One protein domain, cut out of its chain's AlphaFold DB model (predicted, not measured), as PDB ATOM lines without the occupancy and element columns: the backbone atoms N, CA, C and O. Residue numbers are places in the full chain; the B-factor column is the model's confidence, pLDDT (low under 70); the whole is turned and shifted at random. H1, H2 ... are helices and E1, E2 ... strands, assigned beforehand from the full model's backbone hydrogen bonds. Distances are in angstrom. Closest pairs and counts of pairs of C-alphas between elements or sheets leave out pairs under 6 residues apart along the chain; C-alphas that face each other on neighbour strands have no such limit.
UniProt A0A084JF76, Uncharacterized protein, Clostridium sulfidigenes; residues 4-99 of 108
ATOM      1  N   LYS A   4       1.168  31.792  54.784       86.38
ATOM      2  CA  LYS A   4       1.574  32.487  53.562       86.38
ATOM      3  C   LYS A   4       0.387  33.203  52.929       86.38
ATOM      4  O   LYS A   4      -0.661  32.602  52.710       86.38
ATOM      5  N   ILE A   5       0.582  34.468  52.577       89.25
ATOM      6  CA  ILE A   5      -0.387  35.286  51.845       89.25
ATOM      7  C   ILE A   5       0.264  35.747  50.548       89.25
ATOM      8  O   ILE A   5       1.372  36.274  50.548       89.25
ATOM      9  N   ASN A   6      -0.411  35.530  49.432       92.25
ATOM     10  CA  ASN A   6      -0.007  36.036  48.134       92.25
ATOM     11  C   ASN A   6      -0.472  37.486  47.986       92.25
ATOM     12  O   ASN A   6      -1.621  37.802  48.286       92.25
ATOM     13  N   LEU A   7       0.408  38.337  47.471       91.81
ATOM     14  CA  LEU A   7       0.065  39.654  46.960       91.81
ATOM     15  C   LEU A   7      -0.157  39.535  45.454       91.81
ATOM     16  O   LEU A   7       0.762  39.198  44.702       91.81
ATOM     17  N   ILE A   8      -1.380  39.816  45.035       93.69
ATOM     18  CA  ILE A   8      -1.831  39.756  43.654       93.69
ATOM     19  C   ILE A   8      -2.011  41.181  43.158       93.69
ATOM     20  O   ILE A   8      -2.621  42.004  43.837       93.69
ATOM     21  N   TRP A   9      -1.484  41.467  41.976       94.81
ATOM     22  CA  TRP A   9      -1.757  42.700  41.252       94.81
ATOM     23  C   TRP A   9      -2.589  42.394  40.015       94.81
ATOM     24  O   TRP A   9      -2.364  41.387  39.340       94.81
ATOM     25  N   LYS A  10      -3.554  43.263  39.735       93.88
ATOM     26  CA  LYS A  10      -4.476  43.135  38.619       93.88
ATOM     27  C   LYS A  10      -4.237  44.239  37.593       93.88
ATOM     28  O   LYS A  10      -4.359  45.416  37.934       93.88
ATOM     29  N   SER A  11      -3.940  43.858  36.352       92.81
ATOM     30  CA  SER A  11      -3.754  44.804  35.249       92.81
ATOM     31  C   SER A  11      -5.079  45.421  34.802       92.81
ATOM     32  O   SER A  11      -6.168  44.933  35.132       92.81
ATOM     33  N   GLU A  12      -4.996  46.513  34.041       88.81
ATOM     34  CA  GLU A  12      -6.170  47.154  33.433       88.81
ATOM     35  C   GLU A  12      -6.895  46.213  32.460       88.81
ATOM     36  O   GLU A  12      -8.121  46.242  32.365       88.81
ATOM     37  N   GLU A  13      -6.156  45.296  31.828       88.25
ATOM     38  CA  GLU A  13      -6.684  44.239  30.956       88.25
ATOM     39  C   GLU A  13      -7.293  43.058  31.728       88.25
ATOM     40  O   GLU A  13      -7.635  42.029  31.148       88.25
ATOM     41  N   ASN A  14      -7.490  43.208  33.043       84.38
ATOM     42  CA  ASN A  14      -8.136  42.232  33.919       84.38
ATOM     43  C   ASN A  14      -7.308  40.943  34.143       84.38
ATOM     44  O   ASN A  14      -7.821  39.996  34.747       84.38
ATOM     45  N   ASN A  15      -6.029  40.926  33.742       89.62
ATOM     46  CA  ASN A  15      -5.077  39.864  34.074       89.62
ATOM     47  C   ASN A  15      -4.631  39.992  35.537       89.62
ATOM     48  O   ASN A  15      -4.531  41.094  36.069       89.62
ATOM     49  N   SER A  16      -4.388  38.870  36.214       91.81
ATOM     50  CA  SER A  16      -3.975  38.847  37.625       91.81
ATOM     51  C   SER A  16      -2.637  38.138  37.771       91.81
ATOM     52  O   SER A  16      -2.473  37.030  37.269       91.81
ATOM     53  N   PHE A  17      -1.709  38.766  38.489       93.19
ATOM     54  CA  PHE A  17      -0.334  38.303  38.645       93.19
ATOM     55  C   PHE A  17       0.015  38.190  40.120       93.19
ATOM     56  O   PHE A  17      -0.171  39.140  40.885       93.19
ATOM     57  N   VAL A  18       0.565  37.046  40.528       93.94
ATOM     58  CA  VAL A  18       1.032  36.851  41.908       93.94
ATOM     59  C   VAL A  18       2.403  37.500  42.050       93.94
ATOM     60  O   VAL A  18       3.431  36.830  41.996       93.94
ATOM     61  N   ILE A  19       2.427  38.822  42.200       93.56
ATOM     62  CA  ILE A  19       3.662  39.610  42.208       93.56
ATOM     63  C   ILE A  19       4.528  39.342  43.436       93.56
ATOM     64  O   ILE A  19       5.742  39.504  43.379       93.56
ATOM     65  N   GLY A  20       3.956  38.912  44.554       91.31
ATOM     66  CA  GLY A  20       4.740  38.669  45.753       91.31
ATOM     67  C   GLY A  20       4.045  37.773  46.748       91.31
ATOM     68  O   GLY A  20       2.891  37.388  46.590       91.31
ATOM     69  N   GLU A  21       4.775  37.439  47.796       89.94
ATOM     70  CA  GLU A  21       4.240  36.700  48.921       89.94
ATOM     71  C   GLU A  21       4.764  37.254  50.231       89.94
ATOM     72  O   GLU A  21       5.904  37.715  50.349       89.94
ATOM     73  N   ILE A  22       3.894  37.148  51.216       87.25
ATOM     74  CA  ILE A  22       4.117  37.507  52.589       87.25
ATOM     75  C   ILE A  22       4.104  36.221  53.407       87.25
ATOM     76  O   ILE A  22       3.134  35.464  53.387       87.25
ATOM     77  N   LEU A  23       5.187  35.975  54.132       85.50
ATOM     78  CA  LEU A  23       5.363  34.822  55.003       85.50
ATOM     79  C   LEU A  23       5.354  35.293  56.453       85.50
ATOM     80  O   LEU A  23       6.071  36.230  56.801       85.50
ATOM     81  N   ASN A  24       4.588  34.611  57.296       80.06
ATOM     82  CA  ASN A  24       4.683  34.734  58.743       80.06
ATOM     83  C   ASN A  24       5.368  33.480  59.294       80.06
ATOM     84  O   ASN A  24       4.837  32.370  59.185       80.06
ATOM     85  N   SER A  25       6.569  33.657  59.846       76.56
ATOM     86  CA  SER A  25       7.330  32.588  60.487       76.56
ATOM     87  C   SER A  25       7.972  33.116  61.766       76.56
ATOM     88  O   SER A  25       8.707  34.101  61.720       76.56
ATOM     89  N   ASP A  26       7.689  32.460  62.894       68.19
ATOM     90  CA  ASP A  26       8.311  32.735  64.198       68.19
ATOM     91  C   ASP A  26       8.219  34.220  64.621       68.19
ATOM     92  O   ASP A  26       9.211  34.865  64.947       68.19
ATOM     93  N   HIS A  27       7.012  34.798  64.532       66.44
ATOM     94  CA  HIS A  27       6.722  36.217  64.816       66.44
ATOM     95  C   HIS A  27       7.444  37.234  63.921       66.44
ATOM     96  O   HIS A  27       7.430  38.429  64.208       66.44
ATOM     97  N   ARG A  28       8.053  36.789  62.819       74.25
ATOM     98  CA  ARG A  28       8.675  37.666  61.831       74.25
ATOM     99  C   ARG A  28       7.923  37.591  60.516       74.25
ATOM    100  O   ARG A  28       7.607  36.510  60.011       74.25
ATOM    101  N   TYR A  29       7.676  38.768  59.958       77.38
ATOM    102  CA  TYR A  29       7.066  38.919  58.653       77.38
ATOM    103  C   TYR A  29       8.137  39.072  57.580       77.38
ATOM    104  O   TYR A  29       9.083  39.844  57.734       77.38
ATOM    105  N   TYR A  30       7.963  38.355  56.476       83.81
ATOM    106  CA  TYR A  30       8.855  38.440  55.329       83.81
ATOM    107  C   TYR A  30       8.057  38.715  54.077       83.81
ATOM    108  O   TYR A  30       7.093  38.009  53.802       83.81
ATOM    109  N   PHE A  31       8.505  39.679  53.283       87.06
ATOM    110  CA  PHE A  31       7.988  39.893  51.942       87.06
ATOM    111  C   PHE A  31       9.052  39.530  50.909       87.06
ATOM    112  O   PHE A  31      10.235  39.867  51.049       87.06
ATOM    113  N   ARG A  32       8.630  38.840  49.852       88.62
ATOM    114  CA  ARG A  32       9.454  38.614  48.666       88.62
ATOM    115  C   ARG A  32       8.612  38.755  47.411       88.62
ATOM    116  O   ARG A  32       7.469  38.305  47.374       88.62
ATOM    117  N   TYR A  33       9.212  39.317  46.375       90.81
ATOM    118  CA  TYR A  33       8.617  39.307  45.050       90.81
ATOM    119  C   TYR A  33       8.762  37.935  44.390       90.81
ATOM    120  O   TYR A  33       9.763  37.236  44.573       90.81
ATOM    121  N   ASN A  34       7.777  37.580  43.574       91.19
ATOM    122  CA  ASN A  34       7.882  36.514  42.597       91.19
ATOM    123  C   ASN A  34       8.463  37.107  41.309       91.19
ATOM    124  O   ASN A  34       7.778  37.809  40.573       91.19
ATOM    125  N   LEU A  35       9.744  36.850  41.054       90.12
ATOM    126  CA  LEU A  35      10.475  37.465  39.944       90.12
ATOM    127  C   LEU A  35       9.845  37.204  38.573       90.12
ATOM    128  O   LEU A  35       9.931  38.064  37.701       90.12
ATOM    129  N   GLU A  36       9.259  36.027  38.364       90.31
ATOM    130  CA  GLU A  36       8.661  35.661  37.079       90.31
ATOM    131  C   GLU A  36       7.364  36.433  36.847       90.31
ATOM    132  O   GLU A  36       7.196  37.082  35.816       90.31
ATOM    133  N   GLU A  37       6.490  36.439  37.849       92.81
ATOM    134  CA  GLU A  37       5.202  37.125  37.783       92.81
ATOM    135  C   GLU A  37       5.360  38.644  37.794       92.81
ATOM    136  O   GLU A  37       4.649  39.332  37.074       92.81
ATOM    137  N   VAL A  38       6.332  39.185  38.537       92.31
ATOM    138  CA  VAL A  38       6.637  40.623  38.510       92.31
ATOM    139  C   VAL A  38       7.115  41.062  37.138       92.31
ATOM    140  O   VAL A  38       6.716  42.130  36.693       92.31
ATOM    141  N   LYS A  39       7.945  40.266  36.456       91.56
ATOM    142  CA  LYS A  39       8.373  40.601  35.092       91.56
ATOM    143  C   LYS A  39       7.180  40.678  34.146       91.56
ATOM    144  O   LYS A  39       7.049  41.678  33.456       91.56
ATOM    145  N   ARG A  40       6.286  39.686  34.188       91.81
ATOM    146  CA  ARG A  40       5.050  39.689  33.387       91.81
ATOM    147  C   ARG A  40       4.154  40.875  33.735       91.81
ATOM    148  O   ARG A  40       3.676  41.570  32.854       91.81
ATOM    149  N   ALA A  41       3.987  41.153  35.025       92.44
ATOM    150  CA  ALA A  41       3.209  42.291  35.489       92.44
ATOM    151  C   ALA A  41       3.812  43.623  35.007       92.44
ATOM    152  O   ALA A  41       3.071  44.528  34.642       92.44
ATOM    153  N   MET A  42       5.143  43.764  34.992       91.25
ATOM    154  CA  MET A  42       5.819  44.967  34.487       91.25
ATOM    155  C   MET A  42       5.583  45.183  32.994       91.25
ATOM    156  O   MET A  42       5.438  46.328  32.574       91.25
ATOM    157  N   GLU A  43       5.522  44.107  32.202       92.56
ATOM    158  CA  GLU A  43       5.148  44.183  30.783       92.56
ATOM    159  C   GLU A  43       3.716  44.719  30.602       92.56
ATOM    160  O   GLU A  43       3.446  45.425  29.636       92.56
ATOM    161  N   GLU A  44       2.844  44.480  31.584       91.56
ATOM    162  CA  GLU A  44       1.456  44.964  31.645       91.56
ATOM    163  C   GLU A  44       1.310  46.334  32.342       91.56
ATOM    164  O   GLU A  44       0.194  46.806  32.563       91.56
ATOM    165  N   GLY A  45       2.415  46.981  32.733       91.44
ATOM    166  CA  GLY A  45       2.411  48.317  33.347       91.44
ATOM    167  C   GLY A  45       2.515  48.359  34.878       91.44
ATOM    168  O   GLY A  45       2.385  49.432  35.474       91.44
ATOM    169  N   PHE A  46       2.782  47.234  35.545       91.44
ATOM    170  CA  PHE A  46       3.062  47.219  36.983       91.44
ATOM    171  C   PHE A  46       4.361  47.963  37.321       91.44
ATOM    172  O   PHE A  46       5.411  47.740  36.716       91.44
ATOM    173  N   ASN A  47       4.310  48.779  38.373       90.06
ATOM    174  CA  ASN A  47       5.473  49.446  38.951       90.06
ATOM    175  C   ASN A  47       5.799  48.858  40.323       90.06
ATOM    176  O   ASN A  47       4.902  48.539  41.103       90.06
ATOM    177  N   LEU A  48       7.093  48.747  40.639       88.06
ATOM    178  CA  LEU A  48       7.531  48.282  41.954       88.06
ATOM    179  C   LEU A  48       6.985  49.167  43.065       88.06
ATOM    180  O   LEU A  48       6.842  50.376  42.909       88.06
ATOM    181  N   LEU A  49       6.717  48.541  44.207       85.94
ATOM    182  CA  LEU A  49       6.218  49.254  45.370       85.94
ATOM    183  C   LEU A  49       7.335  50.152  45.902       85.94
ATOM    184  O   LEU A  49       8.469  49.698  46.055       85.94
ATOM    185  N   GLU A  50       7.018  51.402  46.233       81.06
ATOM    186  CA  GLU A  50       8.020  52.380  46.684       81.06
ATOM    187  C   GLU A  50       8.777  51.914  47.942       81.06
ATOM    188  O   GLU A  50       9.976  52.155  48.076       81.06
ATOM    189  N   GLY A  51       8.115  51.157  48.827       77.69
ATOM    190  CA  GLY A  51       8.739  50.531  50.002       77.69
ATOM    191  C   GLY A  51       9.610  49.301  49.699       77.69
ATOM    192  O   GLY A  51      10.350  48.839  50.567       77.69
ATOM    193  N   PHE A  52       9.546  48.773  48.473       82.81
ATOM    194  CA  PHE A  52      10.186  47.527  48.051       82.81
ATOM    195  C   PHE A  52      10.824  47.652  46.644       82.81
ATOM    196  O   PHE A  52      10.445  46.955  45.704       82.81
ATOM    197  N   PRO A  53      11.848  48.503  46.457       82.75
ATOM    198  CA  PRO A  53      12.382  48.823  45.124       82.75
ATOM    199  C   PRO A  53      13.226  47.711  44.472       82.75
ATOM    200  O   PRO A  53      13.549  47.767  43.289       82.75
ATOM    201  N   ARG A  54      13.654  46.701  45.232       84.25
ATOM    202  CA  ARG A  54      14.469  45.566  44.761       84.25
ATOM    203  C   ARG A  54      13.635  44.293  44.661       84.25
ATOM    204  O   ARG A  54      13.255  43.720  45.679       84.25
ATOM    205  N   VAL A  55      13.444  43.793  43.445       84.38
ATOM    206  CA  VAL A  55      12.712  42.537  43.191       84.38
ATOM    207  C   VAL A  55      13.429  41.293  43.713       84.38
ATOM    208  O   VAL A  55      12.794  40.349  44.161       84.38
ATOM    209  N   ASN A  56      14.763  41.291  43.705       81.06
ATOM    210  CA  ASN A  56      15.574  40.130  44.089       81.06
ATOM    211  C   ASN A  56      16.027  40.173  45.560       81.06
ATOM    212  O   ASN A  56      17.098  39.688  45.914       81.06
ATOM    213  N   SER A  57      15.273  40.855  46.421       79.44
ATOM    214  CA  SER A  57      15.592  40.997  47.842       79.44
ATOM    215  C   SER A  57      14.480  40.404  48.695       79.44
ATOM    216  O   SER A  57      13.302  40.504  48.364       79.44
ATOM    217  N   LYS A  58      14.877  39.774  49.803       76.62
ATOM    218  CA  LYS A  58      13.953  39.408  50.875       76.62
ATOM    219  C   LYS A  58      13.890  40.573  51.847       76.62
ATOM    220  O   LYS A  58      14.927  41.013  52.340       76.62
ATOM    221  N   TYR A  59      12.684  41.037  52.110       80.19
ATOM    222  CA  TYR A  59      12.415  42.141  53.014       80.19
ATOM    223  C   TYR A  59      11.938  41.581  54.342       80.19
ATOM    224  O   TYR A  59      11.046  40.736  54.376       80.19
ATOM    225  N   PHE A  60      12.592  42.009  55.415       74.06
ATOM    226  CA  PHE A  60      12.442  41.459  56.764       74.06
ATOM    227  C   PHE A  60      12.194  42.547  57.814       74.06
ATOM    228  O   PHE A  60      12.176  42.246  59.003       74.06
ATOM    229  N   SER A  61      12.054  43.811  57.399       67.19
ATOM    230  CA  SER A  61      11.812  44.905  58.338       67.19
ATOM    231  C   SER A  61      10.317  45.136  58.521       67.19
ATOM    232  O   SER A  61       9.594  45.331  57.541       67.19
ATOM    233  N   GLU A  62       9.876  45.207  59.779       66.69
ATOM    234  CA  GLU A  62       8.538  45.679  60.159       66.69
ATOM    235  C   GLU A  62       8.233  47.059  59.553       66.69
ATOM    236  O   GLU A  62       7.099  47.345  59.183       66.69
ATOM    237  N   GLU A  63       9.255  47.899  59.354       65.81
ATOM    238  CA  GLU A  63       9.082  49.214  58.734       65.81
ATOM    239  C   GLU A  63       8.678  49.152  57.263       65.81
ATOM    240  O   GLU A  63       7.933  50.007  56.805       65.81
ATOM    241  N   GLN A  64       9.135  48.149  56.516       67.12
ATOM    242  CA  GLN A  64       8.726  47.976  55.115       67.12
ATOM    243  C   GLN A  64       7.291  47.454  55.044       67.12
ATOM    244  O   GLN A  64       6.527  47.801  54.145       67.12
ATOM    245  N   PHE A  65       6.899  46.691  56.061       72.62
ATOM    246  CA  PHE A  65       5.525  46.270  56.259       72.62
ATOM    247  C   PHE A  65       4.567  47.430  56.525       72.62
ATOM    248  O   PHE A  65       3.380  47.282  56.233       72.62
ATOM    249  N   LYS A  66       5.077  48.593  56.967       75.19
ATOM    250  CA  LYS A  66       4.251  49.792  57.155       75.19
ATOM    251  C   LYS A  66       3.508  50.208  55.887       75.19
ATOM    252  O   LYS A  66       2.439  50.793  55.958       75.19
ATOM    253  N   LEU A  67       4.054  49.900  54.709       82.62
ATOM    254  CA  LEU A  67       3.355  50.172  53.456       82.62
ATOM    255  C   LEU A  67       2.028  49.406  53.391       82.62
ATOM    256  O   LEU A  67       0.989  49.987  53.093       82.62
ATOM    257  N   PHE A  68       2.065  48.107  53.691       82.94
ATOM    258  CA  PHE A  68       0.877  47.264  53.647       82.94
ATOM    259  C   PHE A  68      -0.068  47.556  54.815       82.94
ATOM    260  O   PHE A  68      -1.281  47.494  54.635       82.94
ATOM    261  N   THR A  69       0.468  47.904  55.991       79.31
ATOM    262  CA  THR A  69      -0.360  48.345  57.123       79.31
ATOM    263  C   THR A  69      -1.108  49.621  56.794       79.31
ATOM    264  O   THR A  69      -2.315  49.657  56.991       79.31
ATOM    265  N   ASN A  70      -0.436  50.610  56.199       83.75
ATOM    266  CA  ASN A  70      -1.060  51.864  55.796       83.75
ATOM    267  C   ASN A  70      -2.225  51.616  54.830       83.75
ATOM    268  O   ASN A  70      -3.280  52.213  55.003       83.75
ATOM    269  N   TRP A  71      -2.084  50.698  53.865       86.19
ATOM    270  CA  TRP A  71      -3.193  50.347  52.968       86.19
ATOM    271  C   TRP A  71      -4.409  49.817  53.735       86.19
ATOM    272  O   TRP A  71      -5.536  50.218  53.445       86.19
ATOM    273  N   ILE A  72      -4.187  48.940  54.722       81.38
ATOM    274  CA  ILE A  72      -5.267  48.435  55.577       81.38
ATOM    275  C   ILE A  72      -5.836  49.554  56.441       81.38
ATOM    276  O   ILE A  72      -7.050  49.669  56.490       81.38
ATOM    277  N   GLU A  73      -5.012  50.388  57.075       80.94
ATOM    278  CA  GLU A  73      -5.458  51.493  57.939       80.94
ATOM    279  C   GLU A  73      -6.288  52.535  57.179       80.94
ATOM    280  O   GLU A  73      -7.287  53.049  57.690       80.94
ATOM    281  N   GLU A  74      -5.906  52.823  55.934       79.38
ATOM    282  CA  GLU A  74      -6.681  53.672  55.032       79.38
ATOM    283  C   GLU A  74      -8.029  53.032  54.671       79.38
ATOM    284  O   GLU A  74      -9.050  53.722  54.625       79.38
ATOM    285  N   GLY A  75      -8.051  51.716  54.439       69.06
ATOM    286  CA  GLY A  75      -9.272  50.970  54.120       69.06
ATOM    287  C   GLY A  75     -10.162  50.662  55.333       69.06
ATOM    288  O   GLY A  75     -11.379  50.532  55.200       69.06
ATOM    289  N   GLN A  76      -9.571  50.544  56.521       67.19
ATOM    290  CA  GLN A  76     -10.192  50.168  57.784       67.19
ATOM    291  C   GLN A  76      -9.451  50.863  58.935       67.19
ATOM    292  O   GLN A  76      -8.274  50.622  59.157       67.19
ATOM    293  N   LYS A  77     -10.146  51.680  59.738       66.06
ATOM    294  CA  LYS A  77      -9.562  52.330  60.929       66.06
ATOM    295  C   LYS A  77      -9.302  51.313  62.051       66.06
ATOM    296  O   LYS A  77     -10.084  51.233  62.999       66.06
ATOM    297  N   VAL A  78      -8.250  50.510  61.926       65.88
ATOM    298  CA  VAL A  78      -7.897  49.444  62.871       65.88
ATOM    299  C   VAL A  78      -6.643  49.839  63.646       65.88
ATOM    300  O   VAL A  78      -5.638  50.193  63.048       65.88
ATOM    301  N   ASN A  79      -6.703  49.771  64.979       62.00
ATOM    302  CA  ASN A  79      -5.584  50.155  65.853       62.00
ATOM    303  C   ASN A  79      -4.543  49.034  66.051       62.00
ATOM    304  O   ASN A  79      -3.410  49.324  66.418       62.00
ATOM    305  N   ASP A  80      -4.923  47.774  65.817       67.88
ATOM    306  CA  ASP A  80      -4.068  46.589  65.962       67.88
ATOM    307  C   ASP A  80      -4.134  45.758  64.682       67.88
ATOM    308  O   ASP A  80      -5.139  45.103  64.407       67.88
ATOM    309  N   LEU A  81      -3.068  45.788  63.886       69.56
ATOM    310  CA  LEU A  81      -3.007  45.063  62.623       69.56
ATOM    311  C   LEU A  81      -2.438  43.666  62.828       69.56
ATOM    312  O   LEU A  81      -1.332  43.493  63.340       69.56
ATOM    313  N   THR A  82      -3.182  42.659  62.380       77.19
ATOM    314  CA  THR A  82      -2.756  41.258  62.448       77.19
ATOM    315  C   THR A  82      -2.559  40.675  61.055       77.19
ATOM    316  O   THR A  82      -3.150  41.130  60.078       77.19
ATOM    317  N   PHE A  83      -1.731  39.633  60.953       77.88
ATOM    318  CA  PHE A  83      -1.478  38.934  59.689       77.88
ATOM    319  C   PHE A  83      -2.763  38.469  58.987       77.88
ATOM    320  O   PHE A  83      -2.865  38.514  57.764       77.88
ATOM    321  N   ASP A  84      -3.756  38.045  59.766       80.06
ATOM    322  CA  ASP A  84      -5.051  37.607  59.256       80.06
ATOM    323  C   ASP A  84      -5.845  38.730  58.581       80.06
ATOM    324  O   ASP A  84      -6.650  38.439  57.705       80.06
ATOM    325  N   MET A  85      -5.585  40.001  58.898       82.81
ATOM    326  CA  MET A  85      -6.269  41.129  58.249       82.81
ATOM    327  C   MET A  85      -5.869  41.301  56.790       82.81
ATOM    328  O   MET A  85      -6.656  41.814  56.002       82.81
ATOM    329  N   PHE A  86      -4.678  40.838  56.403       82.25
ATOM    330  CA  PHE A  86      -4.316  40.798  54.994       82.25
ATOM    331  C   PHE A  86      -5.183  39.786  54.236       82.25
ATOM    332  O   PHE A  86      -5.394  39.945  53.045       82.25
ATOM    333  N   LYS A  87      -5.736  38.749  54.873       84.25
ATOM    334  CA  LYS A  87      -6.488  37.713  54.154       84.25
ATOM    335  C   LYS A  87      -7.775  38.287  53.560       84.25
ATOM    336  O   LYS A  87      -8.687  38.689  54.275       84.25
ATOM    337  N   GLY A  88      -7.862  38.296  52.231       81.69
ATOM    338  CA  GLY A  88      -9.024  38.806  51.506       81.69
ATOM    339  C   GLY A  88      -9.090  40.331  51.418       81.69
ATOM    340  O   GLY A  88     -10.047  40.850  50.841       81.69
ATOM    341  N   PHE A  89      -8.088  41.047  51.936       86.62
ATOM    342  CA  PHE A  89      -7.999  42.493  51.790       86.62
ATOM    343  C   PHE A  89      -7.663  42.873  50.344       86.62
ATOM    344  O   PHE A  89      -6.897  42.191  49.659       86.62
ATOM    345  N   ALA A  90      -8.236  43.973  49.868       87.50
ATOM    346  CA  ALA A  90      -7.967  44.515  48.546       87.50
ATOM    347  C   ALA A  90      -7.809  46.034  48.629       87.50
ATOM    348  O   ALA A  90      -8.563  46.704  49.333       87.50
ATOM    349  N   TYR A  91      -6.842  46.565  47.888       87.06
ATOM    350  CA  TYR A  91      -6.535  47.987  47.823       87.06
ATOM    351  C   TYR A  91      -6.191  48.371  46.383       87.06
ATOM    352  O   TYR A  91      -5.148  47.989  45.851       87.06
ATOM    353  N   GLY A  92      -7.090  49.106  45.726       88.38
ATOM    354  CA  GLY A  92      -6.939  49.462  44.314       88.38
ATOM    355  C   GLY A  92      -6.805  48.224  43.417       88.38
ATOM    356  O   GLY A  92      -7.697  47.381  43.374       88.38
ATOM    357  N   GLN A  93      -5.680  48.117  42.703       91.31
ATOM    358  CA  GLN A  93      -5.341  46.970  41.848       91.31
ATOM    359  C   GLN A  93      -4.728  45.786  42.612       91.31
ATOM    360  O   GLN A  93      -4.424  44.760  42.007       91.31
ATOM    361  N   PHE A  94      -4.513  45.919  43.920       91.69
ATOM    362  CA  PHE A  94      -3.867  44.904  44.740       91.69
ATOM    363  C   PHE A  94      -4.883  44.094  45.533       91.69
ATOM    364  O   PHE A  94      -5.846  44.636  46.074       91.69
ATOM    365  N   ARG A  95      -4.637  42.792  45.652       91.19
ATOM    366  CA  ARG A  95      -5.425  41.877  46.474       91.19
ATOM    367  C   ARG A  95      -4.515  40.916  47.215       91.19
ATOM    368  O   ARG A  95      -3.531  40.429  46.669       91.19
ATOM    369  N   PHE A  96      -4.866  40.629  48.453       90.31
ATOM    370  CA  PHE A  96      -4.155  39.698  49.306       90.31
ATOM    371  C   PHE A  96      -4.989  38.426  49.453       90.31
ATOM    372  O   PHE A  96      -6.135  38.462  49.904       90.31
ATOM    373  N   GLU A  97      -4.426  37.289  49.055       89.81
ATOM    374  CA  GLU A  97      -5.113  35.995  49.101       89.81
ATOM    375  C   GLU A  97      -4.274  34.975  49.864       89.81
ATOM    376  O   GLU A  97      -3.074  34.834  49.627       89.81
ATOM    377  N   GLU A  98      -4.898  34.267  50.806       86.44
ATOM    378  CA  GLU A  98      -4.236  33.192  51.541       86.44
ATOM    379  C   GLU A  98      -3.808  32.092  50.567       86.44
ATOM    380  O   GLU A  98      -4.595  31.604  49.755       86.44
ATOM    381  N   ASN A  99      -2.537  31.702  50.645       75.06
ATOM    382  CA  ASN A  99      -2.034  30.584  49.874       75.06
ATOM    383  C   ASN A  99      -2.186  29.312  50.708       75.06
ATOM    384  O   ASN A  99      -1.262  28.921  51.421       75.06
TER     385      ASN A  99
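This is residues 4 to 99 of the 108 residues of an uncharacterized protein of Clostridium sulfidigenes (UniProt A0A084JF76). A strongly twisted sheet of four strands has H1 packed at one end, on E2, and the small H3 at the other end, while H2, the longest helix, only grazes the sheet. A long loop, residues 44 to 61, leads from H1 to H2 and pairs briefly with edge strand E3. The printed part has 96 residues, with three named helices and four named strands that follow along the chain as E1 E2 E3 H1 H2 H3 E4; the sheet, in the order E3 E2 E1 E4, is antiparallel, and the class is mixed, helices and strands, with 55 residues in named elements. The whole is compact, with a radius of gyration of the C-alphas of 12.8 A and spans of 36 by 26 by 24 A.

E2, residues 16 to 25, is 26.3 A long and bends by 50 degrees at residue 19. E1, residues 4 to 10, is 19.3 A long and begins at C-alpha 4 (1.574, 32.487, 53.562). E3 is residues 28 to 33, 16.9 A, and E4 residues 94 to 98, ending at C-alpha 98 (-4.236, 33.192, 51.541). H1 is residues 35 to 43, H2 residues 62 to 75, 19.5 A, and H3 residues 83 to 86.

E1, E2 and E3 form a meander, each strand the antiparallel neighbour of the one before; N 7 and O 20 are 2.8 A apart, N 23 and O 30 2.8 A. E4 is antiparallel to E1, with N 8 and O 95 at 2.8 A. H1 is on the sheet over E2, at a height of 7.8 A; the closest C-alphas, Ile 19 and Val 38, are 4.9 A apart. H2 and H3 are close but not clearly touching, the C-alphas of Ile 72 and Phe 86 at 7.7 A. In H1 every O i to N i+4 pair is within hydrogen-bond range, in H2 8 of 10; H3 is too short for one.

The C-alphas of Glu 13 and Asp 26 are farthest apart, 38.2 A. The printed part has no cut. The link H1 to H2 is long. Confidence is under 70 at residues 26 to 27, 61 to 64 and 75 to 81.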